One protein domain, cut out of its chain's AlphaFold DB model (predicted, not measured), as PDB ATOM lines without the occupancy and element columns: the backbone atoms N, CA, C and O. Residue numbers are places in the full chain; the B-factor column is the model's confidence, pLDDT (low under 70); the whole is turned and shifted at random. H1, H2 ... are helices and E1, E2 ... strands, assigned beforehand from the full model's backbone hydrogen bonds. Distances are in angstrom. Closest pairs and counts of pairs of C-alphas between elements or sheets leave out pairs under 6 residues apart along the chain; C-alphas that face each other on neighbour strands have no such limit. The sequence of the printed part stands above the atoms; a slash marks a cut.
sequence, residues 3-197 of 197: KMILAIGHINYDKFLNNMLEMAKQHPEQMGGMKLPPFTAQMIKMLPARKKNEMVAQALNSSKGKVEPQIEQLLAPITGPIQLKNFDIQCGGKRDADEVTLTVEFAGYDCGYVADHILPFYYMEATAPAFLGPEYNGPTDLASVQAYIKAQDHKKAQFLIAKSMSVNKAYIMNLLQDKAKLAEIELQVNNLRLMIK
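This is residues 3 to 197 of the 197 residues of an uncharacterized protein of Coprococcus catus (UniProt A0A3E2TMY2). A twisted four-stranded sheet stands midway along an elongated body, with helices over one face and the other face bare. At one end H5, H6, H7 and H8 make a helical head; at the other H1, H2 and H3 gather loosely with the loop of residues 27 to 40. The printed part has 195 residues with nine named helices and four named strands, in the order E1 H1 H2 H3 H4 E2 E3 H5 H6 H7 H8 H9 E4. The sheet's order is E2 E3 E1 E4, antiparallel throughout; the class is mixed. The whole is compact, with a radius of gyration of the C-alphas of 19.1 A, and spans 62 by 33 by 30 A.

E1, residues 3 to 11, has two antiparallel neighbours, E3, residues 100 to 107, and E4, residues 187 to 196; N 4 and O 104, and N 5 and O 193, are each 2.8 A apart, within hydrogen-bond range. H1, residues 13 to 26, and H2, residues 41 to 45, are not on the sheet, and are close but not clearly touching, the closest C-alphas, of Asp 14 and Lys 45, 7.0 A apart. H3, residues 49 to 62, runs along edge strand E2, residues 83 to 91, at 21 degrees on the local plane; C-alphas 57 and 89 are closest, 5.3 A. H4, residues 64 to 79, runs across E2 at 74 degrees on the local plane. E2 and E3 form a hairpin, with N 88 and O 103 2.9 A apart. H5, residues 111 to 122, H7, residues 142 to 151, and H8, residues 154 to 167, form an up and down bundle, each helix running against the one before; C-alphas 115 and 146 are closest for H5 and H7, 5.3 A. H6, residues 125 to 132, touches H8, C-alphas 131 and 164 closest at 5.2 A. H9, residues 169 to 182, is over E4 at a height over the sheet of 9.0 A. H3, H4, H8 and H9 on one face give two layers, helices over a sheet. Every O i to N i+4 pair is within hydrogen-bond range in H1, H2, H3, H7, H8 and H9, against 8 of 12 in H4, 4 of 8 in H5 and 1 of 4 in H6, where 3 of 5 O i to N i+3 pairs are.

E1 begins at C-alpha 3 (484.941, 454.383, 223.040). H8 and H9 each measure 20.0 A; E4, 25.9 A, bends by 63 degrees at residue 190 and ends at C-alpha 196 (482.682, 454.149, 217.391).

The C-alphas farthest apart, of Thr 40 and Asn 137, are 62.3 A apart. The printed part has no cut; the link from H1 to H2 is long. Mean pLDDT of the printed part is 74.5, with residues 8 to 46 among those under 70.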
ATOM      1  N   LYS A   3     483.873 453.772 222.256       79.25
ATOM      2  CA  LYS A   3     484.941 454.383 223.040       79.25
ATOM      3  C   LYS A   3     484.458 455.728 223.564       79.25
ATOM      4  O   LYS A   3     484.068 456.593 222.783       79.25
ATOM      5  N   MET A   4     484.526 455.909 224.873       76.38
ATOM      6  CA  MET A   4     484.246 457.162 225.555       76.38
ATOM      7  C   MET A   4     485.542 457.760 226.090       76.38
ATOM      8  O   MET A   4     486.373 457.071 226.673       76.38
ATOM      9  N   ILE A   5     485.723 459.053 225.868       78.12
ATOM     10  CA  ILE A   5     486.859 459.818 226.367       78.12
ATOM     11  C   ILE A   5     486.285 460.973 227.177       78.12
ATOM     12  O   ILE A   5     485.588 461.832 226.632       78.12
ATOM     13  N   LEU A   6     486.575 460.970 228.471       72.44
ATOM     14  CA  LEU A   6     486.162 461.975 229.435       72.44
ATOM     15  C   LEU A   6     487.396 462.785 229.843       72.44
ATOM     16  O   LEU A   6     488.333 462.233 230.415       72.44
ATOM     17  N   ALA A   7     487.409 464.080 229.545       73.19
ATOM     18  CA  ALA A   7     488.431 464.990 230.051       73.19
ATOM     19  C   ALA A   7     487.915 465.639 231.336       73.19
ATOM     20  O   ALA A   7     486.874 466.304 231.331       73.19
ATOM     21  N   ILE A   8     488.633 465.415 232.429       69.06
ATOM     22  CA  ILE A   8     488.301 465.917 233.755       69.06
ATOM     23  C   ILE A   8     489.276 467.040 234.078       69.06
ATOM     24  O   ILE A   8     490.478 466.806 234.127       69.06
ATOM     25  N   GLY A   9     488.757 468.248 234.276       60.03
ATOM     26  CA  GLY A   9     489.554 469.454 234.480       60.03
ATOM     27  C   GLY A   9     489.959 469.732 235.912       60.03
ATOM     28  O   GLY A   9     490.972 470.372 236.162       60.03
ATOM     29  N   HIS A  10     489.137 469.285 236.852       64.50
ATOM     30  CA  HIS A  10     489.380 469.489 238.266       64.50
ATOM     31  C   HIS A  10     488.740 468.345 239.042       64.50
ATOM     32  O   HIS A  10     487.566 468.021 238.848       64.50
ATOM     33  N   ILE A  11     489.529 467.726 239.911       62.94
ATOM     34  CA  ILE A  11     489.069 466.805 240.947       62.94
ATOM     35  C   ILE A  11     489.537 467.414 242.264       62.94
ATOM     36  O   ILE A  11     490.654 467.926 242.325       62.94
ATOM     37  N   ASN A  12     488.751 467.339 243.339       64.31
ATOM     38  CA  ASN A  12     489.287 467.631 244.671       64.31
ATOM     39  C   ASN A  12     490.334 466.566 245.055       64.31
ATOM     40  O   ASN A  12     490.032 465.560 245.705       64.31
ATOM     41  N   TYR A  13     491.573 466.781 244.608       58.28
ATOM     42  CA  TYR A  13     492.686 465.854 244.783       58.28
ATOM     43  C   TYR A  13     492.985 465.615 246.249       58.28
ATOM     44  O   TYR A  13     493.332 464.500 246.611       58.28
ATOM     45  N   ASP A  14     492.823 466.628 247.095       55.56
ATOM     46  CA  ASP A  14     493.091 466.504 248.519       55.56
ATOM     47  C   ASP A  14     492.097 465.536 249.173       55.56
ATOM     48  O   ASP A  14     492.523 464.663 249.923       55.56
ATOM     49  N   LYS A  15     490.798 465.602 248.850       61.28
ATOM     50  CA  LYS A  15     489.802 464.641 249.361       61.28
ATOM     51  C   LYS A  15     490.005 463.245 248.771       61.28
ATOM     52  O   LYS A  15     489.983 462.267 249.510       61.28
ATOM     53  N   PHE A  16     490.277 463.143 247.470       59.03
ATOM     54  CA  PHE A  16     490.551 461.859 246.817       59.03
ATOM     55  C   PHE A  16     491.809 461.173 247.379       59.03
ATOM     56  O   PHE A  16     491.769 460.000 247.749       59.03
ATOM     57  N   LEU A  17     492.917 461.908 247.508       57.44
ATOM     58  CA  LEU A  17     494.168 461.414 248.086       57.44
ATOM     59  C   LEU A  17     494.017 461.118 249.576       57.44
ATOM     60  O   LEU A  17     494.540 460.105 250.021       57.44
ATOM     61  N   ASN A  18     493.287 461.936 250.341       58.69
ATOM     62  CA  ASN A  18     493.003 461.639 251.746       58.69
ATOM     63  C   ASN A  18     492.181 460.357 251.886       58.69
ATOM     64  O   ASN A  18     492.548 459.519 252.696       58.69
ATOM     65  N   ASN A  19     491.163 460.144 251.049       59.31
ATOM     66  CA  ASN A  19     490.398 458.897 251.048       59.31
ATOM     67  C   ASN A  19     491.277 457.694 250.677       59.31
ATOM     68  O   ASN A  19     491.179 456.652 251.317       59.31
ATOM     69  N   MET A  20     492.176 457.828 249.692       56.72
ATOM     70  CA  MET A  20     493.140 456.765 249.372       56.72
ATOM     71  C   MET A  20     494.143 456.518 250.507       56.72
ATOM     72  O   MET A  20     494.493 455.372 250.779       56.72
ATOM     73  N   LEU A  21     494.603 457.570 251.189       57.91
ATOM     74  CA  LEU A  21     495.496 457.471 252.344       57.91
ATOM     75  C   LEU A  21     494.792 456.841 253.550       57.91
ATOM     76  O   LEU A  21     495.412 456.065 254.269       57.91
ATOM     77  N   GLU A  22     493.521 457.161 253.786       60.56
ATOM     78  CA  GLU A  22     492.715 456.551 254.841       60.56
ATOM     79  C   GLU A  22     492.395 455.092 254.530       60.56
ATOM     80  O   GLU A  22     492.623 454.249 255.393       60.56
ATOM     81  N   MET A  23     492.005 454.760 253.294       55.19
ATOM     82  CA  MET A  23     491.868 453.364 252.860       55.19
ATOM     83  C   MET A  23     493.177 452.592 253.020       55.19
ATOM     84  O   MET A  23     493.163 451.467 253.504       55.19
ATOM     85  N   ALA A  24     494.324 453.192 252.694       55.28
ATOM     86  CA  ALA A  24     495.616 452.539 252.888       55.28
ATOM     87  C   ALA A  24     495.991 452.326 254.359       55.28
ATOM     88  O   ALA A  24     496.736 451.396 254.664       55.28
ATOM     89  N   LYS A  25     495.484 453.170 255.262       58.19
ATOM     90  CA  LYS A  25     495.663 453.014 256.711       58.19
ATOM     91  C   LYS A  25     494.702 451.988 257.309       58.19
ATOM     92  O   LYS A  25     495.108 451.247 258.195       58.19
ATOM     93  N   GLN A  26     493.445 451.984 256.869       51.94
ATOM     94  CA  GLN A  26     492.370 451.182 257.461       51.94
ATOM     95  C   GLN A  26     492.253 449.787 256.834       51.94
ATOM     96  O   GLN A  26     491.905 448.842 257.535       51.94
ATOM     97  N   HIS A  27     492.580 449.651 255.546       60.97
ATOM     98  CA  HIS A  27     492.411 448.430 254.752       60.97
ATOM     99  C   HIS A  27     493.614 448.165 253.820       60.97
ATOM    100  O   HIS A  27     493.471 448.154 252.589       60.97
ATOM    101  N   PRO A  28     494.832 447.959 254.359       55.75
ATOM    102  CA  PRO A  28     496.042 447.743 253.556       55.75
ATOM    103  C   PRO A  28     495.940 446.534 252.603       55.75
ATOM    104  O   PRO A  28     496.522 446.539 251.517       55.75
ATOM    105  N   GLU A  29     495.146 445.522 252.948       54.31
ATOM    106  CA  GLU A  29     494.820 444.365 252.110       54.31
ATOM    107  C   GLU A  29     494.007 444.737 250.855       54.31
ATOM    108  O   GLU A  29     494.234 444.194 249.766       54.31
ATOM    109  N   GLN A  30     493.122 445.735 250.957       48.06
ATOM    110  CA  GLN A  30     492.335 446.237 249.826       48.06
ATOM    111  C   GLN A  30     493.188 447.065 248.859       48.06
ATOM    112  O   GLN A  30     492.875 447.129 247.668       48.06
ATOM    113  N   MET A  31     494.341 447.569 249.309       46.66
ATOM    114  CA  MET A  31     495.310 448.282 248.470       46.66
ATOM    115  C   MET A  31     496.164 447.363 247.586       46.66
ATOM    116  O   MET A  31     496.819 447.853 246.676       46.66
ATOM    117  N   GLY A  32     496.158 446.035 247.785       47.31
ATOM    118  CA  GLY A  32     496.783 445.052 246.873       47.31
ATOM    119  C   GLY A  32     498.214 445.358 246.434       47.31
ATOM    120  O   GLY A  32     498.538 445.162 245.268       47.31
ATOM    121  N   GLY A  33     499.048 445.878 247.334       50.41
ATOM    122  CA  GLY A  33     500.441 446.204 247.023       50.41
ATOM    123  C   GLY A  33     500.658 447.550 246.325       50.41
ATOM    124  O   GLY A  33     501.780 447.826 245.901       50.41
ATOM    125  N   MET A  34     499.635 448.410 246.234       46.69
ATOM    126  CA  MET A  34     499.787 449.786 245.764       46.69
ATOM    127  C   MET A  34     500.746 450.535 246.712       46.69
ATOM    128  O   MET A  34     500.382 450.929 247.821       46.69
ATOM    129  N   LYS A  35     502.010 450.694 246.296       50.38
ATOM    130  CA  LYS A  35     503.005 451.486 247.028       50.38
ATOM    131  C   LYS A  35     502.666 452.959 246.857       50.38
ATOM    132  O   LYS A  35     503.061 453.584 245.875       50.38
ATOM    133  N   LEU A  36     501.943 453.510 247.827       51.12
ATOM    134  CA  LEU A  36     501.830 454.955 247.954       51.12
ATOM    135  C   LEU A  36     503.245 455.534 248.132       51.12
ATOM    136  O   LEU A  36     504.020 455.012 248.941       51.12
ATOM    137  N   PRO A  37     503.623 456.575 247.375       51.28
ATOM    138  CA  PRO A  37     504.905 457.239 247.568       51.28
ATOM    139  C   PRO A  37     505.038 457.748 249.015       51.28
ATOM    140  O   PRO A  37     504.020 458.083 249.624       51.28
ATOM    141  N   PRO A  38     506.256 457.821 249.582       53.22
ATOM    142  CA  PRO A  38     506.483 458.075 251.007       53.22
ATOM    143  C   PRO A  38     506.308 459.563 251.359       53.22
ATOM    144  O   PRO A  38     507.218 460.212 251.866       53.22
ATOM    145  N   PHE A  39     505.146 460.133 251.053       54.75
ATOM    146  CA  PHE A  39     504.808 461.513 251.367       54.75
ATOM    147  C   PHE A  39     503.850 461.561 252.553       54.75
ATOM    148  O   PHE A  39     502.881 460.806 252.627       54.75
ATOM    149  N   THR A  40     504.084 462.493 253.474       56.81
ATOM    150  CA  THR A  40     503.069 462.859 254.465       56.81
ATOM    151  C   THR A  40     501.919 463.595 253.766       56.81
ATOM    152  O   THR A  40     502.115 464.223 252.723       56.81
ATOM    153  N   ALA A  41     500.711 463.576 254.341       58.09
ATOM    154  CA  ALA A  41     499.570 464.321 253.792       58.09
ATOM    155  C   ALA A  41     499.882 465.825 253.589       58.09
ATOM    156  O   ALA A  41     499.391 466.440 252.646       58.09
ATOM    157  N   GLN A  42     500.760 466.410 254.420       56.59
ATOM    158  CA  GLN A  42     501.275 467.777 254.248       56.59
ATOM    159  C   GLN A  42     502.194 467.929 253.027       56.59
ATOM    160  O   GLN A  42     502.047 468.889 252.276       56.59
ATOM    161  N   MET A  43     503.107 466.981 252.791       60.69
ATOM    162  CA  MET A  43     503.986 467.014 251.616       60.69
ATOM    163  C   MET A  43     503.199 466.870 250.313       60.69
ATOM    164  O   MET A  43     503.532 467.529 249.335       60.69
ATOM    165  N   ILE A  44     502.130 466.065 250.310       62.38
ATOM    166  CA  ILE A  44     501.235 465.916 249.156       62.38
ATOM    167  C   ILE A  44     500.555 467.244 248.832       62.38
ATOM    168  O   ILE A  44     500.561 467.648 247.674       62.38
ATOM    169  N   LYS A  45     500.041 467.966 249.837       63.22
ATOM    170  CA  LYS A  45     499.386 469.271 249.635       63.22
ATOM    171  C   LYS A  45     500.287 470.295 248.944       63.22
ATOM    172  O   LYS A  45     499.781 471.072 248.140       63.22
ATOM    173  N   MET A  46     501.595 470.242 249.204       68.38
ATOM    174  CA  MET A  46     502.609 471.129 248.620       68.38
ATOM    175  C   MET A  46     503.074 470.735 247.207       68.38
ATOM    176  O   MET A  46     503.836 471.481 246.592       68.38
ATOM    177  N   LEU A  47     502.669 469.574 246.682       70.38
ATOM    178  CA  LEU A  47     503.046 469.171 245.328       70.38
ATOM    179  C   LEU A  47     502.334 470.043 244.280       70.38
ATOM    180  O   LEU A  47     501.144 470.328 244.438       70.38
ATOM    181  N   PRO A  48     503.010 470.399 243.170       75.38
ATOM    182  CA  PRO A  48     502.342 471.003 242.022       75.38
ATOM    183  C   PRO A  48     501.193 470.111 241.534       75.38
ATOM    184  O   PRO A  48     501.345 468.886 241.515       75.38
ATOM    185  N   ALA A  49     500.086 470.715 241.092       71.75
ATOM    186  CA  ALA A  49     498.890 470.006 240.619       71.75
ATOM    187  C   ALA A  49     499.225 468.906 239.600       71.75
ATOM    188  O   ALA A  49     498.856 467.751 239.787       71.75
ATOM    189  N   ARG A  50     500.098 469.206 238.633       74.00
ATOM    190  CA  ARG A  50     500.618 468.221 237.675       74.00
ATOM    191  C   ARG A  50     501.181 466.951 238.317       74.00
ATOM    192  O   ARG A  50     500.904 465.849 237.860       74.00
ATOM    193  N   LYS A  51     501.995 467.088 239.364       74.31
ATOM    194  CA  LYS A  51     502.636 465.940 240.019       74.31
ATOM    195  C   LYS A  51     501.621 465.134 240.832       74.31
ATOM    196  O   LYS A  51     501.732 463.913 240.889       74.31
ATOM    197  N   LYS A  52     500.609 465.801 241.404       72.12
ATOM    198  CA  LYS A  52     499.449 465.129 242.012       72.12
ATOM    199  C   LYS A  52     498.692 464.316 240.958       72.12
ATOM    200  O   LYS A  52     498.419 463.141 241.191       72.12
ATOM    201  N   ASN A  53     498.449 464.899 239.786       70.88
ATOM    202  CA  ASN A  53     497.765 464.238 238.676       70.88
ATOM    203  C   ASN A  53     498.554 463.017 238.201       70.88
ATOM    204  O   ASN A  53     497.981 461.936 238.080       70.88
ATOM    205  N   GLU A  54     499.870 463.158 237.994       75.00
ATOM    206  CA  GLU A  54     500.746 462.072 237.527       75.00
ATOM    207  C   GLU A  54     500.736 460.900 238.511       75.00
ATOM    208  O   GLU A  54     500.598 459.746 238.103       75.00
ATOM    209  N   MET A  55     500.782 461.193 239.813       70.94
ATOM    210  CA  MET A  55     500.672 460.179 240.860       70.94
ATOM    211  C   MET A  55     499.298 459.497 240.876       70.94
ATOM    212  O   MET A  55     499.239 458.277 241.014       70.94
ATOM    213  N   VAL A  56     498.201 460.245 240.717       69.81
ATOM    214  CA  VAL A  56     496.841 459.677 240.657       69.81
ATOM    215  C   VAL A  56     496.669 458.795 239.423       69.81
ATOM    216  O   VAL A  56     496.205 457.663 239.543       69.81
ATOM    217  N   ALA A  57     497.099 459.266 238.251       72.31
ATOM    218  CA  ALA A  57     497.061 458.492 237.016       72.31
ATOM    219  C   ALA A  57     497.876 457.199 237.146       72.31
ATOM    220  O   ALA A  57     497.398 456.126 236.783       72.31
ATOM    221  N   GLN A  58     499.084 457.274 237.710       72.69
ATOM    222  CA  GLN A  58     499.923 456.101 237.938       72.69
ATOM    223  C   GLN A  58     499.279 455.118 238.926       72.69
ATOM    224  O   GLN A  58     499.231 453.921 238.643       72.69
ATOM    225  N   ALA A  59     498.748 455.608 240.049       67.75
ATOM    226  CA  ALA A  59     498.091 454.781 241.056       67.75
ATOM    227  C   ALA A  59     496.871 454.050 240.474       67.75
ATOM    228  O   ALA A  59     496.773 452.827 240.584       67.75
ATOM    229  N   LEU A  60     495.991 454.766 239.771       69.56
ATOM    230  CA  LEU A  60     494.795 454.181 239.164       69.56
ATOM    231  C   LEU A  60     495.133 453.186 238.046       69.56
ATOM    232  O   LEU A  60     494.562 452.098 238.008       69.56
ATOM    233  N   ASN A  61     496.114 453.496 237.193       71.19
ATOM    234  CA  ASN A  61     496.581 452.557 236.168       71.19
ATOM    235  C   ASN A  61     497.313 451.336 236.749       71.19
ATOM    236  O   ASN A  61     497.343 450.293 236.103       71.19
ATOM    237  N   SER A  62     497.908 451.427 237.940       70.50
ATOM    238  CA  SER A  62     498.547 450.274 238.594       70.50
ATOM    239  C   SER A  62     497.543 449.298 239.226       70.50
ATOM    240  O   SER A  62     497.884 448.143 239.466       70.50
ATOM    241  N   SER A  63     496.295 449.739 239.425       64.44
ATOM    242  CA  SER A  63     495.228 448.977 240.089       64.44
ATOM    243  C   SER A  63     493.982 448.783 239.221       64.44
ATOM    244  O   SER A  63     492.884 448.637 239.761       64.44
ATOM    245  N   LYS A  64     494.133 448.745 237.885       71.31
ATOM    246  CA  LYS A  64     493.004 448.662 236.931       71.31
ATOM    247  C   LYS A  64     491.976 447.597 237.306       71.31
ATOM    248  O   LYS A  64     490.819 447.944 237.489       71.31
ATOM    249  N   GLY A  65     492.404 446.361 237.575       68.25
ATOM    250  CA  GLY A  65     491.482 445.263 237.900       68.25
ATOM    251  C   GLY A  65     490.632 445.463 239.168       68.25
ATOM    252  O   GLY A  65     489.626 444.785 239.336       68.25
ATOM    253  N   LYS A  66     491.002 446.390 240.063       65.12
ATOM    254  CA  LYS A  66     490.200 446.757 241.247       65.12
ATOM    255  C   LYS A  66     489.310 447.974 241.011       65.12
ATOM    256  O   LYS A  66     488.263 448.098 241.638       65.12
ATOM    257  N   VAL A  67     489.753 448.882 240.145       64.69
ATOM    258  CA  VAL A  67     489.078 450.153 239.856       64.69
ATOM    259  C   VAL A  67     488.015 449.979 238.767       64.69
ATOM    260  O   VAL A  67     486.979 450.634 238.824       64.69
ATOM    261  N   GLU A  68     488.230 449.074 237.811       67.38
ATOM    262  CA  GLU A  68     487.308 448.798 236.703       67.38
ATOM    263  C   GLU A  68     485.861 448.545 237.171       67.38
ATOM    264  O   GLU A  68     484.985 449.290 236.729       67.38
ATOM    265  N   PRO A  69     485.576 447.643 238.136       65.69
ATOM    266  CA  PRO A  69     484.201 447.421 238.595       65.69
ATOM    267  C   PRO A  69     483.551 448.664 239.222       65.69
ATOM    268  O   PRO A  69     482.344 448.863 239.114       65.69
ATOM    269  N   GLN A  70     484.340 449.525 239.875       65.31
ATOM    270  CA  GLN A  70     483.832 450.766 240.473       65.31
ATOM    271  C   GLN A  70     483.483 451.797 239.393       65.31
ATOM    272  O   GLN A  70     482.492 452.514 239.506       65.31
ATOM    273  N   ILE A  71     484.275 451.849 238.319       67.06
ATOM    274  CA  ILE A  71     484.003 452.705 237.161       67.06
ATOM    275  C   ILE A  71     482.795 452.197 236.380       67.06
ATOM    276  O   ILE A  71     481.970 453.007 235.969       67.06
ATOM    277  N   GLU A  72     482.639 450.881 236.225       66.06
ATOM    278  CA  GLU A  72     481.417 450.287 235.668       66.06
ATOM    279  C   GLU A  72     480.191 450.704 236.470       66.06
ATOM    280  O   GLU A  72     479.231 451.198 235.888       66.06
ATOM    281  N   GLN A  73     480.236 450.591 237.800       66.12
ATOM    282  CA  GLN A  73     479.133 451.011 238.670       66.12
ATOM    283  C   GLN A  73     478.831 452.509 238.563       66.12
ATOM    284  O   GLN A  73     477.663 452.895 238.536       66.12
ATOM    285  N   LEU A  74     479.862 453.355 238.477       65.69
ATOM    286  CA  LEU A  74     479.698 454.802 238.337       65.69
ATOM    287  C   LEU A  74     479.069 455.183 236.990       65.69
ATOM    288  O   LEU A  74     478.264 456.112 236.920       65.69
ATOM    289  N   LEU A  75     479.451 454.487 235.917       70.38
ATOM    290  CA  LEU A  75     479.017 454.792 234.556       70.38
ATOM    291  C   LEU A  75     477.720 454.080 234.164       70.38
ATOM    292  O   LEU A  75     476.993 454.603 233.321       70.38
ATOM    293  N   ALA A  76     477.375 452.957 234.798       69.12
ATOM    294  CA  ALA A  76     476.193 452.159 234.475       69.12
ATOM    295  C   ALA A  76     474.872 452.954 234.416       69.12
ATOM    296  O   ALA A  76     474.095 452.715 233.491       69.12
ATOM    297  N   PRO A  77     474.607 453.944 235.293       65.69
ATOM    298  CA  PRO A  77     473.407 454.779 235.185       65.69
ATOM    299  C   PRO A  77     473.343 455.638 233.911       65.69
ATOM    300  O   PRO A  77     472.276 456.118 233.546       65.69
ATOM    301  N   ILE A  78     474.481 455.865 233.253       66.25
ATOM    302  CA  ILE A  78     474.637 456.757 232.093       66.25
ATOM    303  C   ILE A  78     474.832 455.960 230.804       66.25
ATOM    304  O   ILE A  78     474.446 456.418 229.730       66.25
ATOM    305  N   THR A  79     475.447 454.783 230.893       66.81
ATOM    306  CA  THR A  79     475.822 453.958 229.738       66.81
ATOM    307  C   THR A  79     475.060 452.639 229.656       66.81
ATOM    308  O   THR A  79     475.199 451.929 228.666       66.81
ATOM    309  N   GLY A  80     474.278 452.290 230.678       67.88
ATOM    310  CA  GLY A  80     473.738 450.943 230.856       67.88
ATOM    311  C   GLY A  80     474.786 449.968 231.393       67.88
ATOM    312  O   GLY A  80     475.936 450.362 231.604       67.88
ATOM    313  N   PRO A  81     474.411 448.698 231.627       68.81
ATOM    314  CA  PRO A  81     475.345 447.646 231.984       68.81
ATOM    315  C   PRO A  81     476.345 447.496 230.838       68.81
ATOM    316  O   PRO A  81     476.004 447.139 229.712       68.81
ATOM    317  N   ILE A  82     477.588 447.829 231.141       69.12
ATOM    318  CA  ILE A  82     478.710 447.839 230.213       69.12
ATOM    319  C   ILE A  82     479.784 446.913 230.755       69.12
ATOM    320  O   ILE A  82     479.954 446.809 231.967       69.12
ATOM    321  N   GLN A  83     480.531 446.283 229.854       68.12
ATOM    322  CA  GLN A  83     481.812 445.686 230.209       68.12
ATOM    323  C   GLN A  83     482.927 446.627 229.775       68.12
ATOM    324  O   GLN A  83     483.034 446.977 228.591       68.12
ATOM    325  N   LEU A  84     483.768 447.020 230.722       69.38
ATOM    326  CA  LEU A  84     485.017 447.703 230.438       69.38
ATOM    327  C   LEU A  84     485.959 446.738 229.735       69.38
ATOM    328  O   LEU A  84     486.378 445.722 230.274       69.38
ATOM    329  N   LYS A  85     486.307 447.073 228.496       72.88
ATOM    330  CA  LYS A  85     487.336 446.363 227.738       72.88
ATOM    331  C   LYS A  85     488.712 446.971 227.962       72.88
ATOM    332  O   LYS A  85     489.720 446.274 227.909       72.88
ATOM    333  N   ASN A  86     488.750 448.289 228.118       70.94
ATOM    334  CA  ASN A  86     489.970 449.016 228.395       70.94
ATOM    335  C   ASN A  86     489.646 450.276 229.191       70.94
ATOM    336  O   ASN A  86     488.660 450.964 228.916       70.94
ATOM    337  N   PHE A  87     490.519 450.587 230.132       71.25
ATOM    338  CA  PHE A  87     490.474 451.773 230.964       71.25
ATOM    339  C   PHE A  87     491.881 452.355 231.007       71.25
ATOM    340  O   PHE A  87     492.835 451.643 231.314       71.25
ATOM    341  N   ASP A  88     492.030 453.627 230.659       73.19
ATOM    342  CA  ASP A  88     493.318 454.314 230.680       73.19
ATOM    343  C   ASP A  88     493.163 455.722 231.233       73.19
ATOM    344  O   ASP A  88     492.265 456.465 230.825       73.19
ATOM    345  N   ILE A  89     494.049 456.082 232.159       72.75
ATOM    346  CA  ILE A  89     494.096 457.422 232.735       72.75
ATOM    347  C   ILE A  89     495.397 458.095 232.338       72.75
ATOM    348  O   ILE A  89     496.481 457.606 232.642       72.75
ATOM    349  N   GLN A  90     495.290 459.257 231.711       74.25
ATOM    350  CA  GLN A  90     496.441 460.057 231.319       74.25
ATOM    351  C   GLN A  90     496.354 461.422 231.976       74.25
ATOM    352  O   GLN A  90     495.295 462.042 231.997       74.25
ATOM    353  N   CYS A  91     497.478 461.914 232.486       70.38
ATOM    354  CA  CYS A  91     497.576 463.338 232.780       70.38
ATOM    355  C   CYS A  91     497.553 464.123 231.481       70.38
ATOM    356  O   CYS A  91     498.133 463.685 230.483       70.38
ATOM    357  N   GLY A  92     496.899 465.278 231.514       63.56
ATOM    358  CA  GLY A  92     496.889 466.210 230.405       63.56
ATOM    359  C   GLY A  92     498.305 466.577 229.958       63.56
ATOM    360  O   GLY A  92     499.302 466.422 230.675       63.56
ATOM    361  N   GLY A  93     498.406 467.029 228.710       59.72
ATOM    362  CA  GLY A  93     499.680 467.436 228.126       59.72
ATOM    363  C   GLY A  93     500.277 468.657 228.836       59.72
ATOM    364  O   GLY A  93     499.689 469.235 229.741       59.72
ATOM    365  N   LYS A  94     501.444 469.133 228.380       55.53
ATOM    366  CA  LYS A  94     502.133 470.301 228.980       55.53
ATOM    367  C   LYS A  94     501.266 471.571 229.127       55.53
ATOM    368  O   LYS A  94     501.647 472.429 229.913       55.53
ATOM    369  N   ARG A  95     500.178 471.704 228.359       52.75
ATOM    370  CA  ARG A  95     499.244 472.844 228.386       52.75
ATOM    371  C   ARG A  95     498.039 472.641 229.312       52.75
ATOM    372  O   ARG A  95     497.504 473.631 229.785       52.75
ATOM    373  N   ASP A  96     497.705 471.393 229.628       58.72
ATOM    374  CA  ASP A  96     496.497 470.989 230.358       58.72
ATOM    375  C   ASP A  96     496.913 470.258 231.643       58.72
ATOM    376  O   ASP A  96     496.451 469.164 231.951       58.72
ATOM    377  N   ALA A  97     497.893 470.824 232.353       57.25
ATOM    378  CA  ALA A  97     498.577 470.166 233.467       57.25
ATOM    379  C   ALA A  97     497.646 469.819 234.645       57.25
ATOM    380  O   ALA A  97     497.988 468.953 235.454       57.25
ATOM    381  N   ASP A  98     496.484 470.468 234.697       62.56
ATOM    382  CA  ASP A  98     495.448 470.273 235.706       62.56
ATOM    383  C   ASP A  98     494.373 469.269 235.260       62.56
ATOM    384  O   ASP A  98     493.564 468.841 236.078       62.56
ATOM    385  N   GLU A  99     494.407 468.811 234.005       67.81
ATOM    386  CA  GLU A  99     493.433 467.859 233.485       67.81
ATOM    387  C   GLU A  99     493.904 466.406 233.608       67.81
ATOM    388  O   GLU A  99     495.087 466.069 233.494       67.81
ATOM    389  N   VAL A 100     492.937 465.510 233.769       68.31
ATOM    390  CA  VAL A 100     493.107 464.065 233.672       68.31
ATOM    391  C   VAL A 100     492.142 463.545 232.613       68.31
ATOM    392  O   VAL A 100     490.932 463.749 232.689       68.31
ATOM    393  N   THR A 101     492.671 462.860 231.603       72.69
ATOM    394  CA  THR A 101     491.865 462.189 230.584       72.69
ATOM    395  C   THR A 101     491.602 460.756 231.007       72.69
ATOM    396  O   THR A 101     492.522 459.950 231.119       72.69
ATOM    397  N   LEU A 102     490.327 460.441 231.187       74.06
ATOM    398  CA  LEU A 102     489.809 459.102 231.380       74.06
ATOM    399  C   LEU A 102     489.320 458.555 230.035       74.06
ATOM    400  O   LEU A 102     488.334 459.025 229.469       74.06
ATOM    401  N   THR A 103     490.009 457.545 229.517       76.38
ATOM    402  CA  THR A 103     489.585 456.801 228.331       76.38
ATOM    403  C   THR A 103     488.980 455.471 228.736       76.38
ATOM    404  O   THR A 103     489.603 454.690 229.450       76.38
ATOM    405  N   VAL A 104     487.785 455.199 228.225       72.06
ATOM    406  CA  VAL A 104     487.000 454.022 228.560       72.06
ATOM    407  C   VAL A 104     486.484 453.377 227.279       72.06
ATOM    408  O   VAL A 104     485.849 454.031 226.452       72.06
ATOM    409  N   GLU A 105     486.782 452.099 227.071       75.25
ATOM    410  CA  GLU A 105     486.287 451.333 225.925       75.25
ATOM    411  C   GLU A 105     485.274 450.302 226.405       75.25
ATOM    412  O   GLU A 105     485.596 449.465 227.245       75.25
ATOM    413  N   PHE A 106     484.060 450.356 225.860       71.62
ATOM    414  CA  PHE A 106     482.958 449.489 226.261       71.62
ATOM    415  C   PHE A 106     482.725 448.376 225.244       71.62
ATOM    416  O   PHE A 106     482.638 448.622 224.035       71.62
ATOM    417  N   ALA A 107     482.553 447.159 225.746       68.62
ATOM    418  CA  ALA A 107     482.085 446.000 224.997       68.62
ATOM    419  C   ALA A 107     480.748 445.488 225.565       68.62
ATOM    420  O   ALA A 107     480.293 445.942 226.612       68.62
ATOM    421  N   GLY A 108     480.102 444.567 224.840       67.81
ATOM    422  CA  GLY A 108     478.864 443.926 225.303       67.81
ATOM    423  C   GLY A 108     477.645 444.851 225.373       67.81
ATOM    424  O   GLY A 108     476.732 444.581 226.138       67.81
ATOM    425  N   TYR A 109     477.636 445.941 224.598       74.38
ATOM    426  CA  TYR A 109     476.573 446.949 224.621       74.38
ATOM    427  C   TYR A 109     475.222 446.350 224.201       74.38
ATOM    428  O   TYR A 109     474.989 446.110 223.011       74.38
ATOM    429  N   ASP A 110     474.321 446.151 225.161       83.62
ATOM    430  CA  ASP A 110     472.930 445.823 224.873       83.62
ATOM    431  C   ASP A 110     472.194 447.100 224.453       83.62
ATOM    432  O   ASP A 110     471.770 447.922 225.266       83.62
ATOM    433  N   CYS A 111     472.073 447.285 223.140       86.75
ATOM    434  CA  CYS A 111     471.430 448.464 222.571       86.75
ATOM    435  C   CYS A 111     469.937 448.535 222.915       86.75
ATOM    436  O   CYS A 111     469.398 449.636 222.992       86.75
ATOM    437  N   GLY A 112     469.282 447.389 223.134       86.88
ATOM    438  CA  GLY A 112     467.887 447.341 223.555       86.88
ATOM    439  C   GLY A 112     467.735 447.845 224.981       86.88
ATOM    440  O   GLY A 112     466.962 448.770 225.220       86.88
ATOM    441  N   TYR A 113     468.560 447.331 225.894       87.50
ATOM    442  CA  TYR A 113     468.591 447.809 227.275       87.50
ATOM    443  C   TYR A 113     468.873 449.313 227.346       87.50
ATOM    444  O   TYR A 113     468.196 450.051 228.059       87.50
ATOM    445  N   VAL A 114     469.876 449.791 226.605       86.00
ATOM    446  CA  VAL A 114     470.248 451.211 226.621       86.00
ATOM    447  C   VAL A 114     469.129 452.079 226.054       86.00
ATOM    448  O   VAL A 114     468.838 453.132 226.621       86.00
ATOM    449  N   ALA A 115     468.462 451.641 224.983       89.94
ATOM    450  CA  ALA A 115     467.291 452.340 224.468       89.94
ATOM    451  C   ALA A 115     466.178 452.418 225.526       89.94
ATOM    452  O   ALA A 115     465.626 453.493 225.746       89.94
ATOM    453  N   ASP A 116     465.880 451.322 226.221       90.06
ATOM    454  CA  ASP A 116     464.742 451.255 227.143       90.06
ATOM    455  C   ASP A 116     464.997 451.953 228.482       90.06
ATOM    456  O   ASP A 116     464.101 452.602 229.022       90.06
ATOM    457  N   HIS A 117     466.218 451.867 229.006       85.69
ATOM    458  CA  HIS A 117     466.511 452.281 230.378       85.69
ATOM    459  C   HIS A 117     467.407 453.500 230.486       85.69
ATOM    460  O   HIS A 117     467.374 454.163 231.511       85.69
ATOM    461  N   ILE A 118     468.211 453.806 229.470       85.81
ATOM    462  CA  ILE A 118     469.285 454.795 229.603       85.81
ATOM    463  C   ILE A 118     469.012 456.037 228.765       85.81
ATOM    464  O   ILE A 118     469.116 457.156 229.266       85.81
ATOM    465  N   LEU A 119     468.579 455.846 227.515       88.75
ATOM    466  CA  LEU A 119     468.139 456.925 226.637       88.75
ATOM    467  C   LEU A 119     467.130 457.875 227.320       88.75
ATOM    468  O   LEU A 119     467.360 459.080 227.240       88.75
ATOM    469  N   PRO A 120     466.101 457.411 228.066       90.06
ATOM    470  CA  PRO A 120     465.128 458.301 228.707       90.06
ATOM    471  C   PRO A 120     465.728 459.346 229.655       90.06
ATOM    472  O   PRO A 120     465.119 460.390 229.866       90.06
ATOM    473  N   PHE A 121     466.913 459.098 230.228       84.81
ATOM    474  CA  PHE A 121     467.519 460.015 231.197       84.81
ATOM    475  C   PHE A 121     468.120 461.271 230.573       84.81
ATOM    476  O   PHE A 121     468.203 462.298 231.248       84.81
ATOM    477  N   TYR A 122     468.579 461.188 229.324       85.06
ATOM    478  CA  TYR A 122     469.206 462.307 228.614       85.06
ATOM    479  C   TYR A 122     468.506 462.659 227.302       85.06
ATOM    480  O   TYR A 122     468.942 463.574 226.604       85.06
ATOM    481  N   TYR A 123     467.455 461.926 226.939       89.62
ATOM    482  CA  TYR A 123     466.729 462.160 225.708       89.62
ATOM    483  C   TYR A 123     465.963 463.479 225.751       89.62
ATOM    484  O   TYR A 123     465.218 463.767 226.685       89.62
ATOM    485  N   MET A 124     466.109 464.250 224.680       89.00
ATOM    486  CA  MET A 124     465.322 465.446 224.427       89.00
ATOM    487  C   MET A 124     464.798 465.369 222.998       89.00
ATOM    488  O   MET A 124     465.596 465.299 222.061       89.00
ATOM    489  N   GLU A 125     463.480 465.421 222.823       92.19
ATOM    490  CA  GLU A 125     462.825 465.310 221.510       92.19
ATOM    491  C   GLU A 125     463.370 466.330 220.496       92.19
ATOM    492  O   GLU A 125     463.685 465.979 219.360       92.19
ATOM    493  N   ALA A 126     463.644 467.564 220.935       91.56
ATOM    494  CA  ALA A 126     464.243 468.611 220.100       91.56
ATOM    495  C   ALA A 126     465.618 468.230 219.507       91.56
ATOM    496  O   ALA A 126     466.035 468.777 218.488       91.56
ATOM    497  N   THR A 127     466.333 467.291 220.132       91.44
ATOM    498  CA  THR A 127     467.644 466.809 219.670       91.44
ATOM    499  C   THR A 127     467.551 465.582 218.766       91.44
ATOM    500  O   THR A 127     468.541 465.215 218.127       91.44
ATOM    501  N   ALA A 128     466.372 464.961 218.669       93.00
ATOM    502  CA  ALA A 128     466.157 463.734 217.914       93.00
ATOM    503  C   ALA A 128     466.544 463.847 216.430       93.00
ATOM    504  O   ALA A 128     467.317 463.000 215.969       93.00
ATOM    505  N   PRO A 129     466.157 464.910 215.690       92.19
ATOM    506  CA  PRO A 129     466.539 465.050 214.283       92.19
ATOM    507  C   PRO A 129     468.058 465.060 214.067       92.19
ATOM    508  O   PRO A 129     468.565 464.494 213.096       92.19
ATOM    509  N   ALA A 130     468.814 465.649 215.001       91.06
ATOM    510  CA  ALA A 130     470.264 465.762 214.889       91.06
ATOM    511  C   ALA A 130     470.965 464.394 214.936       91.06
ATOM    512  O   ALA A 130     471.948 464.178 214.215       91.06
ATOM    513  N   PHE A 131     470.470 463.447 215.744       93.00
ATOM    514  CA  PHE A 131     471.086 462.123 215.832       93.00
ATOM    515  C   PHE A 131     470.447 461.077 214.915       93.00
ATOM    516  O   PHE A 131     471.197 460.304 214.319       93.00
ATOM    517  N   LEU A 132     469.128 461.100 214.712       94.00
ATOM    518  CA  LEU A 132     468.430 460.156 213.828       94.00
ATOM    519  C   LEU A 132     468.828 460.332 212.356       94.00
ATOM    520  O   LEU A 132     468.940 459.348 211.627       94.00
ATOM    521  N   GLY A 133     469.169 461.562 211.959       87.94
ATOM    522  CA  GLY A 133     469.634 461.869 210.611       87.94
ATOM    523  C   GLY A 133     468.497 462.005 209.590       87.94
ATOM    524  O   GLY A 133     467.337 461.756 209.906       87.94
ATOM    525  N   PRO A 134     468.831 462.415 208.355       86.25
ATOM    526  CA  PRO A 134     467.847 462.818 207.347       86.25
ATOM    527  C   PRO A 134     467.013 461.659 206.789       86.25
ATOM    528  O   PRO A 134     465.983 461.882 206.169       86.25
ATOM    529  N   GLU A 135     467.460 460.420 206.983       85.50
ATOM    530  CA  GLU A 135     466.779 459.219 206.488       85.50
ATOM    531  C   GLU A 135     465.607 458.798 207.388       85.50
ATOM    532  O   GLU A 135     464.785 457.964 207.007       85.50
ATOM    533  N   TYR A 136     465.531 459.359 208.599       91.06
ATOM    534  CA  TYR A 136     464.461 459.085 209.540       91.06
ATOM    535  C   TYR A 136     463.284 460.038 209.321       91.06
ATOM    536  O   TYR A 136     463.392 461.235 209.569       91.06
ATOM    537  N   ASN A 137     462.144 459.479 208.915       89.19
ATOM    538  CA  ASN A 137     460.896 460.218 208.682       89.19
ATOM    539  C   ASN A 137     459.801 459.880 209.713       89.19
ATOM    540  O   ASN A 137     458.623 460.132 209.470       89.19
ATOM    541  N   GLY A 138     460.168 459.231 210.822       91.81
ATOM    542  CA  GLY A 138     459.229 458.809 211.860       91.81
ATOM    543  C   GLY A 138     458.985 459.874 212.937       91.81
ATOM    544  O   GLY A 138     459.620 460.932 212.921       91.81
ATOM    545  N   PRO A 139     458.082 459.594 213.892       95.50
ATOM    546  CA  PRO A 139     457.839 460.469 215.033       95.50
ATOM    547  C   PRO A 139     459.065 460.602 215.942       95.50
ATOM    548  O   PRO A 139     459.788 459.642 216.190       95.50
ATOM    549  N   THR A 140     459.275 461.792 216.489       95.75
ATOM    550  CA  THR A 140     460.383 462.088 217.403       95.75
ATOM    551  C   THR A 140     460.002 461.950 218.871       95.75
ATOM    552  O   THR A 140     460.711 462.460 219.722       95.75
ATOM    553  N   ASP A 141     458.910 461.271 219.209       95.75
ATOM    554  CA  ASP A 141     458.645 460.950 220.606       95.75
ATOM    555  C   ASP A 141     459.590 459.832 221.086       95.75
ATOM    556  O   ASP A 141     460.067 458.998 220.307       95.75
ATOM    557  N   LEU A 142     459.863 459.804 222.394       94.75
ATOM    558  CA  LEU A 142     460.806 458.857 222.995       94.75
ATOM    559  C   LEU A 142     460.468 457.398 222.646       94.75
ATOM    560  O   LEU A 142     461.375 456.642 222.303       94.75
ATOM    561  N   ALA A 143     459.192 457.006 222.690       95.88
ATOM    562  CA  ALA A 143     458.788 455.624 222.448       95.88
ATOM    563  C   ALA A 143     459.040 455.210 220.989       95.88
ATOM    564  O   ALA A 143     459.598 454.137 220.733       95.88
ATOM    565  N   SER A 144     458.712 456.080 220.031       96.06
ATOM    566  CA  SER A 144     459.002 455.860 218.608       96.06
ATOM    567  C   SER A 144     460.500 455.752 218.333       96.06
ATOM    568  O   SER A 144     460.942 454.873 217.587       96.06
ATOM    569  N   VAL A 145     461.308 456.595 218.976       96.12
ATOM    570  CA  VAL A 145     462.769 456.557 218.849       96.12
ATOM    571  C   VAL A 145     463.360 455.284 219.454       96.12
ATOM    572  O   VAL A 145     464.212 454.648 218.828       96.12
ATOM    573  N   GLN A 146     462.894 454.871 220.635       95.75
ATOM    574  CA  GLN A 146     463.301 453.615 221.268       95.75
ATOM    575  C   GLN A 146     462.991 452.419 220.364       95.75
ATOM    576  O   GLN A 146     463.859 451.576 220.126       95.75
ATOM    577  N   ALA A 147     461.776 452.360 219.815       95.88
ATOM    578  CA  ALA A 147     461.374 451.313 218.883       95.88
ATOM    579  C   ALA A 147     462.240 451.317 217.614       95.88
ATOM    580  O   ALA A 147     462.701 450.261 217.180       95.88
ATOM    581  N   TYR A 148     462.523 452.499 217.057       95.44
ATOM    582  CA  TYR A 148     463.367 452.630 215.872       95.44
ATOM    583  C   TYR A 148     464.782 452.097 216.105       95.44
ATOM    584  O   TYR A 148     465.263 451.311 215.289       95.44
ATOM    585  N   ILE A 149     465.427 452.477 217.217       94.50
ATOM    586  CA  ILE A 149     466.774 452.004 217.582       94.50
ATOM    587  C   ILE A 149     466.785 450.479 217.718       94.50
ATOM    588  O   ILE A 149     467.665 449.830 217.155       94.50
ATOM    589  N   LYS A 150     465.792 449.906 218.409       94.19
ATOM    590  CA  LYS A 150     465.674 448.454 218.622       94.19
ATOM    591  C   LYS A 150     465.412 447.665 217.339       94.19
ATOM    592  O   LYS A 150     465.773 446.496 217.270       94.19
ATOM    593  N   ALA A 151     464.812 448.293 216.333       94.44
ATOM    594  CA  ALA A 151     464.569 447.677 215.033       94.44
ATOM    595  C   ALA A 151     465.795 447.693 214.099       94.44
ATOM    596  O   ALA A 151     465.766 447.044 213.055       94.44
ATOM    597  N   GLN A 152     466.855 448.443 214.428       93.62
ATOM    598  CA  GLN A 152     468.060 448.485 213.601       93.62
ATOM    599  C   GLN A 152     468.964 447.273 213.846       93.62
ATOM    600  O   GLN A 152     468.935 446.644 214.904       93.62
ATOM    601  N   ASP A 153     469.848 446.993 212.887       92.88
ATOM    602  CA  ASP A 153     470.968 446.095 213.136       92.88
ATOM    603  C   ASP A 153     471.880 446.647 214.243       92.88
ATOM    604  O   ASP A 153     471.934 447.851 214.514       92.88
ATOM    605  N   HIS A 154     472.651 445.757 214.865       87.88
ATOM    606  CA  HIS A 154     473.475 446.099 216.019       87.88
ATOM    607  C   HIS A 154     474.457 447.257 215.765       87.88
ATOM    608  O   HIS A 154     474.671 448.080 216.655       87.88
ATOM    609  N   LYS A 155     475.055 447.364 214.567       89.00
ATOM    610  CA  LYS A 155     476.018 448.438 214.271       89.00
ATOM    611  C   LYS A 155     475.309 449.780 214.163       89.00
ATOM    612  O   LYS A 155     475.787 450.772 214.715       89.00
ATOM    613  N   LYS A 156     474.165 449.815 213.482       90.88
ATOM    614  CA  LYS A 156     473.382 451.042 213.338       90.88
ATOM    615  C   LYS A 156     472.728 451.461 214.657       90.88
ATOM    616  O   LYS A 156     472.750 452.648 214.976       90.88
ATOM    617  N   ALA A 157     472.260 450.520 215.474       90.81
ATOM    618  CA  ALA A 157     471.778 450.801 216.826       90.81
ATOM    619  C   ALA A 157     472.882 451.411 217.711       90.81
ATOM    620  O   ALA A 157     472.676 452.470 218.310       90.81
ATOM    621  N   GLN A 158     474.088 450.818 217.717       87.94
ATOM    622  CA  GLN A 158     475.253 451.395 218.405       87.94
ATOM    623  C   GLN A 158     475.564 452.812 217.915       87.94
ATOM    624  O   GLN A 158     475.864 453.693 218.722       87.94
ATOM    625  N   PHE A 159     475.480 453.041 216.601       90.00
ATOM    626  CA  PHE A 159     475.719 454.355 216.017       90.00
ATOM    627  C   PHE A 159     474.719 455.403 216.495       90.00
ATOM    628  O   PHE A 159     475.124 456.479 216.942       90.00
ATOM    629  N   LEU A 160     473.428 455.083 216.449       91.88
ATOM    630  CA  LEU A 160     472.366 455.984 216.885       91.88
ATOM    631  C   LEU A 160     472.491 456.326 218.371       91.88
ATOM    632  O   LEU A 160     472.399 457.498 218.728       91.88
ATOM    633  N   ILE A 161     472.791 455.339 219.221       89.19
ATOM    634  CA  ILE A 161     473.020 455.549 220.656       89.19
ATOM    635  C   ILE A 161     474.220 456.475 220.880       89.19
ATOM    636  O   ILE A 161     474.075 457.521 221.516       89.19
ATOM    637  N   ALA A 162     475.386 456.162 220.304       87.88
ATOM    638  CA  ALA A 162     476.587 456.982 220.467       87.88
ATOM    639  C   ALA A 162     476.374 458.423 219.970       87.88
ATOM    640  O   ALA A 162     476.843 459.383 220.591       87.88
ATOM    641  N   LYS A 163     475.632 458.593 218.870       90.75
ATOM    642  CA  LYS A 163     475.296 459.907 218.320       90.75
ATOM    643  C   LYS A 163     474.297 460.655 219.206       90.75
ATOM    644  O   LYS A 163     474.499 461.843 219.441       90.75
ATOM    645  N   SER A 164     473.292 459.978 219.762       90.25
ATOM    646  CA  SER A 164     472.329 460.585 220.693       90.25
ATOM    647  C   SER A 164     473.014 461.125 221.953       90.25
ATOM    648  O   SER A 164     472.788 462.273 222.337       90.25
ATOM    649  N   MET A 165     473.946 460.360 222.527       87.00
ATOM    650  CA  MET A 165     474.760 460.801 223.659       87.00
ATOM    651  C   MET A 165     475.712 461.938 223.265       87.00
ATOM    652  O   MET A 165     475.935 462.856 224.045       87.00
ATOM    653  N   SER A 166     476.257 461.920 222.042       88.88
ATOM    654  CA  SER A 166     477.139 462.988 221.547       88.88
ATOM    655  C   SER A 166     476.413 464.323 221.401       88.88
ATOM    656  O   SER A 166     476.967 465.363 221.756       88.88
ATOM    657  N   VAL A 167     475.174 464.300 220.899       90.75
ATOM    658  CA  VAL A 167     474.329 465.497 220.795       90.75
ATOM    659  C   VAL A 167     473.951 466.010 222.188       90.75
ATOM    660  O   VAL A 167     473.978 467.214 222.424       90.75
ATOM    661  N   ASN A 168     473.714 465.105 223.142       87.88
ATOM    662  CA  ASN A 168     473.338 465.437 224.520       87.88
ATOM    663  C   ASN A 168     474.529 465.513 225.496       87.88
ATOM    664  O   ASN A 168     474.348 465.522 226.715       87.88
ATOM    665  N   LYS A 169     475.767 465.603 224.991       88.25
ATOM    666  CA  LYS A 169     476.977 465.486 225.821       88.25
ATOM    667  C   LYS A 169     477.060 466.527 226.935       88.25
ATOM    668  O   LYS A 169     477.529 466.204 228.014       88.25
ATOM    669  N   ALA A 170     476.594 467.755 226.699       87.12
ATOM    670  CA  ALA A 170     476.611 468.813 227.711       87.12
ATOM    671  C   ALA A 170     475.742 468.446 228.920       87.12
ATOM    672  O   ALA A 170     476.180 468.579 230.060       87.12
ATOM    673  N   TYR A 171     474.551 467.904 228.666       86.19
ATOM    674  CA  TYR A 171     473.665 467.421 229.716       86.19
ATOM    675  C   TYR A 171     474.288 466.244 230.478       86.19
ATOM    676  O   TYR A 171     474.305 466.250 231.705       86.19
ATOM    677  N   ILE A 172     474.878 465.279 229.767       83.75
ATOM    678  CA  ILE A 172     475.558 464.131 230.389       83.75
ATOM    679  C   ILE A 172     476.732 464.589 231.268       83.75
ATOM    680  O   ILE A 172     476.895 464.099 232.384       83.75
ATOM    681  N   MET A 173     477.533 465.551 230.798       85.75
ATOM    682  CA  MET A 173     478.625 466.130 231.587       85.75
ATOM    683  C   MET A 173     478.106 466.822 232.851       85.75
ATOM    684  O   MET A 173     478.703 466.671 233.912       85.75
ATOM    685  N   ASN A 174     476.992 467.552 232.775       85.44
ATOM    686  CA  ASN A 174     476.382 468.173 233.954       85.44
ATOM    687  C   ASN A 174     475.854 467.122 234.934       85.44
ATOM    688  O   ASN A 174     476.168 467.190 236.117       85.44
ATOM    689  N   LEU A 175     475.165 466.092 234.437       80.56
ATOM    690  CA  LEU A 175     474.670 464.986 235.254       80.56
ATOM    691  C   LEU A 175     475.806 464.284 236.014       80.56
ATOM    692  O   LEU A 175     475.666 464.004 237.203       80.56
ATOM    693  N   LEU A 176     476.941 464.031 235.354       77.19
ATOM    694  CA  LEU A 176     478.140 463.470 235.988       77.19
ATOM    695  C   LEU A 176     478.653 464.355 237.127       77.19
ATOM    696  O   LEU A 176     478.943 463.860 238.216       77.19
ATOM    697  N   GLN A 177     478.746 465.662 236.886       81.44
ATOM    698  CA  GLN A 177     479.217 466.622 237.884       81.44
ATOM    699  C   GLN A 177     478.245 466.739 239.063       81.44
ATOM    700  O   GLN A 177     478.679 466.774 240.210       81.44
ATOM    701  N   ASP A 178     476.935 466.734 238.816       80.31
ATOM    702  CA  ASP A 178     475.922 466.810 239.872       80.31
ATOM    703  C   ASP A 178     475.894 465.537 240.725       80.31
ATOM    704  O   ASP A 178     475.823 465.609 241.952       80.31
ATOM    705  N   LYS A 179     476.040 464.360 240.104       71.19
ATOM    706  CA  LYS A 179     476.199 463.092 240.833       71.19
ATOM    707  C   LYS A 179     477.472 463.078 241.679       71.19
ATOM    708  O   LYS A 179     477.426 462.623 242.819       71.19
ATOM    709  N   ALA A 180     478.579 463.612 241.164       67.12
ATOM    710  CA  ALA A 180     479.815 463.745 241.929       67.12
ATOM    711  C   ALA A 180     479.647 464.694 243.125       67.12
ATOM    712  O   ALA A 180     480.047 464.344 244.233       67.12
ATOM    713  N   LYS A 181     478.971 465.837 242.946       74.62
ATOM    714  CA  LYS A 181     478.656 466.764 244.046       74.62
ATOM    715  C   LYS A 181     477.816 466.111 245.142       74.62
ATOM    716  O   LYS A 181     478.088 466.349 246.313       74.62
ATOM    717  N   LEU A 182     476.833 465.278 244.788       70.38
ATOM    718  CA  LEU A 182     476.045 464.509 245.765       70.38
ATOM    719  C   LEU A 182     476.900 463.510 246.555       70.38
ATOM    720  O   LEU A 182     476.618 463.253 247.719       70.38
ATOM    721  N   ALA A 183     477.960 462.983 245.941       61.81
ATOM    722  CA  ALA A 183     478.981 462.181 246.614       61.81
ATOM    723  C   ALA A 183     480.050 463.042 247.320       61.81
ATOM    724  O   ALA A 183     481.081 462.526 247.747       61.81
ATOM    725  N   GLU A 184     479.824 464.357 247.421       64.75
ATOM    726  CA  GLU A 184     480.743 465.353 247.968       64.75
ATOM    727  C   GLU A 184     482.133 465.358 247.307       64.75
ATOM    728  O   GLU A 184     483.155 465.612 247.961       64.75
ATOM    729  N   ILE A 185     482.173 465.050 246.013       63.00
ATOM    730  CA  ILE A 185     483.359 465.107 245.164       63.00
ATOM    731  C   ILE A 185     483.213 466.328 244.262       63.00
ATOM    732  O   ILE A 185     482.283 466.427 243.462       63.00
ATOM    733  N   GLU A 186     484.157 467.260 244.362       67.50
ATOM    734  CA  GLU A 186     484.262 468.338 243.385       67.50
ATOM    735  C   GLU A 186     484.863 467.756 242.106       67.50
ATOM    736  O   GLU A 186     486.036 467.381 242.081       67.50
ATOM    737  N   LEU A 187     484.026 467.617 241.081       71.12
ATOM    738  CA  LEU A 187     484.388 467.112 239.765       71.12
ATOM    739  C   LEU A 187     484.001 468.163 238.730       71.12
ATOM    740  O   LEU A 187     482.839 468.562 238.675       71.12
ATOM    741  N   GLN A 188     484.953 468.554 237.889       76.81
ATOM    742  CA  GLN A 188     484.696 469.356 236.701       76.81
ATOM    743  C   GLN A 188     484.969 468.521 235.455       76.81
ATOM    744  O   GLN A 188     486.096 468.085 235.216       76.81
ATOM    745  N   VAL A 189     483.934 468.299 234.648       80.50
ATOM    746  CA  VAL A 189     484.061 467.596 233.369       80.50
ATOM    747  C   VAL A 189     484.188 468.635 232.261       80.50
ATOM    748  O   VAL A 189     483.222 469.317 231.928       80.50
ATOM    749  N   ASN A 190     485.382 468.742 231.680       79.81
ATOM    750  CA  ASN A 190     485.697 469.744 230.660       79.81
ATOM    751  C   ASN A 190     485.300 469.284 229.258       79.81
ATOM    752  O   ASN A 190     484.976 470.101 228.394       79.81
ATOM    753  N   ASN A 191     485.346 467.974 229.002       82.19
ATOM    754  CA  ASN A 191     484.981 467.434 227.702       82.19
ATOM    755  C   ASN A 191     484.483 465.993 227.785       82.19
ATOM    756  O   ASN A 191     484.971 465.189 228.576       82.19
ATOM    757  N   LEU A 192     483.582 465.652 226.869       82.25
ATOM    758  CA  LEU A 192     483.118 464.296 226.612       82.25
ATOM    759  C   LEU A 192     483.157 464.055 225.104       82.25
ATOM    760  O   LEU A 192     482.552 464.796 224.321       82.25
ATOM    761  N   ARG A 193     483.869 463.008 224.690       82.06
ATOM    762  CA  ARG A 193     483.903 462.529 223.306       82.06
ATOM    763  C   ARG A 193     483.483 461.072 223.257       82.06
ATOM    764  O   ARG A 193     483.946 460.258 224.051       82.06
ATOM    765  N   LEU A 194     482.646 460.750 222.282       82.06
ATOM    766  CA  LEU A 194     482.203 459.394 221.993       82.06
ATOM    767  C   LEU A 194     482.630 459.041 220.576       82.06
ATOM    768  O   LEU A 194     482.488 459.837 219.651       82.06
ATOM    769  N   MET A 195     483.200 457.855 220.426       78.94
ATOM    770  CA  MET A 195     483.727 457.349 219.170       78.94
ATOM    771  C   MET A 195     483.266 455.912 218.982       78.94
ATOM    772  O   MET A 195     483.225 455.139 219.935       78.94
ATOM    773  N   ILE A 196     482.967 455.538 217.746       77.38
ATOM    774  CA  ILE A 196     482.682 454.149 217.391       77.38
ATOM    775  C   ILE A 196     483.938 453.585 216.737       77.38
ATOM    776  O   ILE A 196     484.508 454.215 215.847       77.38
ATOM    777  N   LYS A 197     484.376 452.427 217.225       68.50
ATOM    778  CA  LYS A 197     485.432 451.595 216.650       68.50
ATOM    779  C   LYS A 197     484.827 450.371 215.979       68.50
ATOM    780  O   LYS A 197     483.913 449.759 216.599       68.50
TER     781      LYS A 197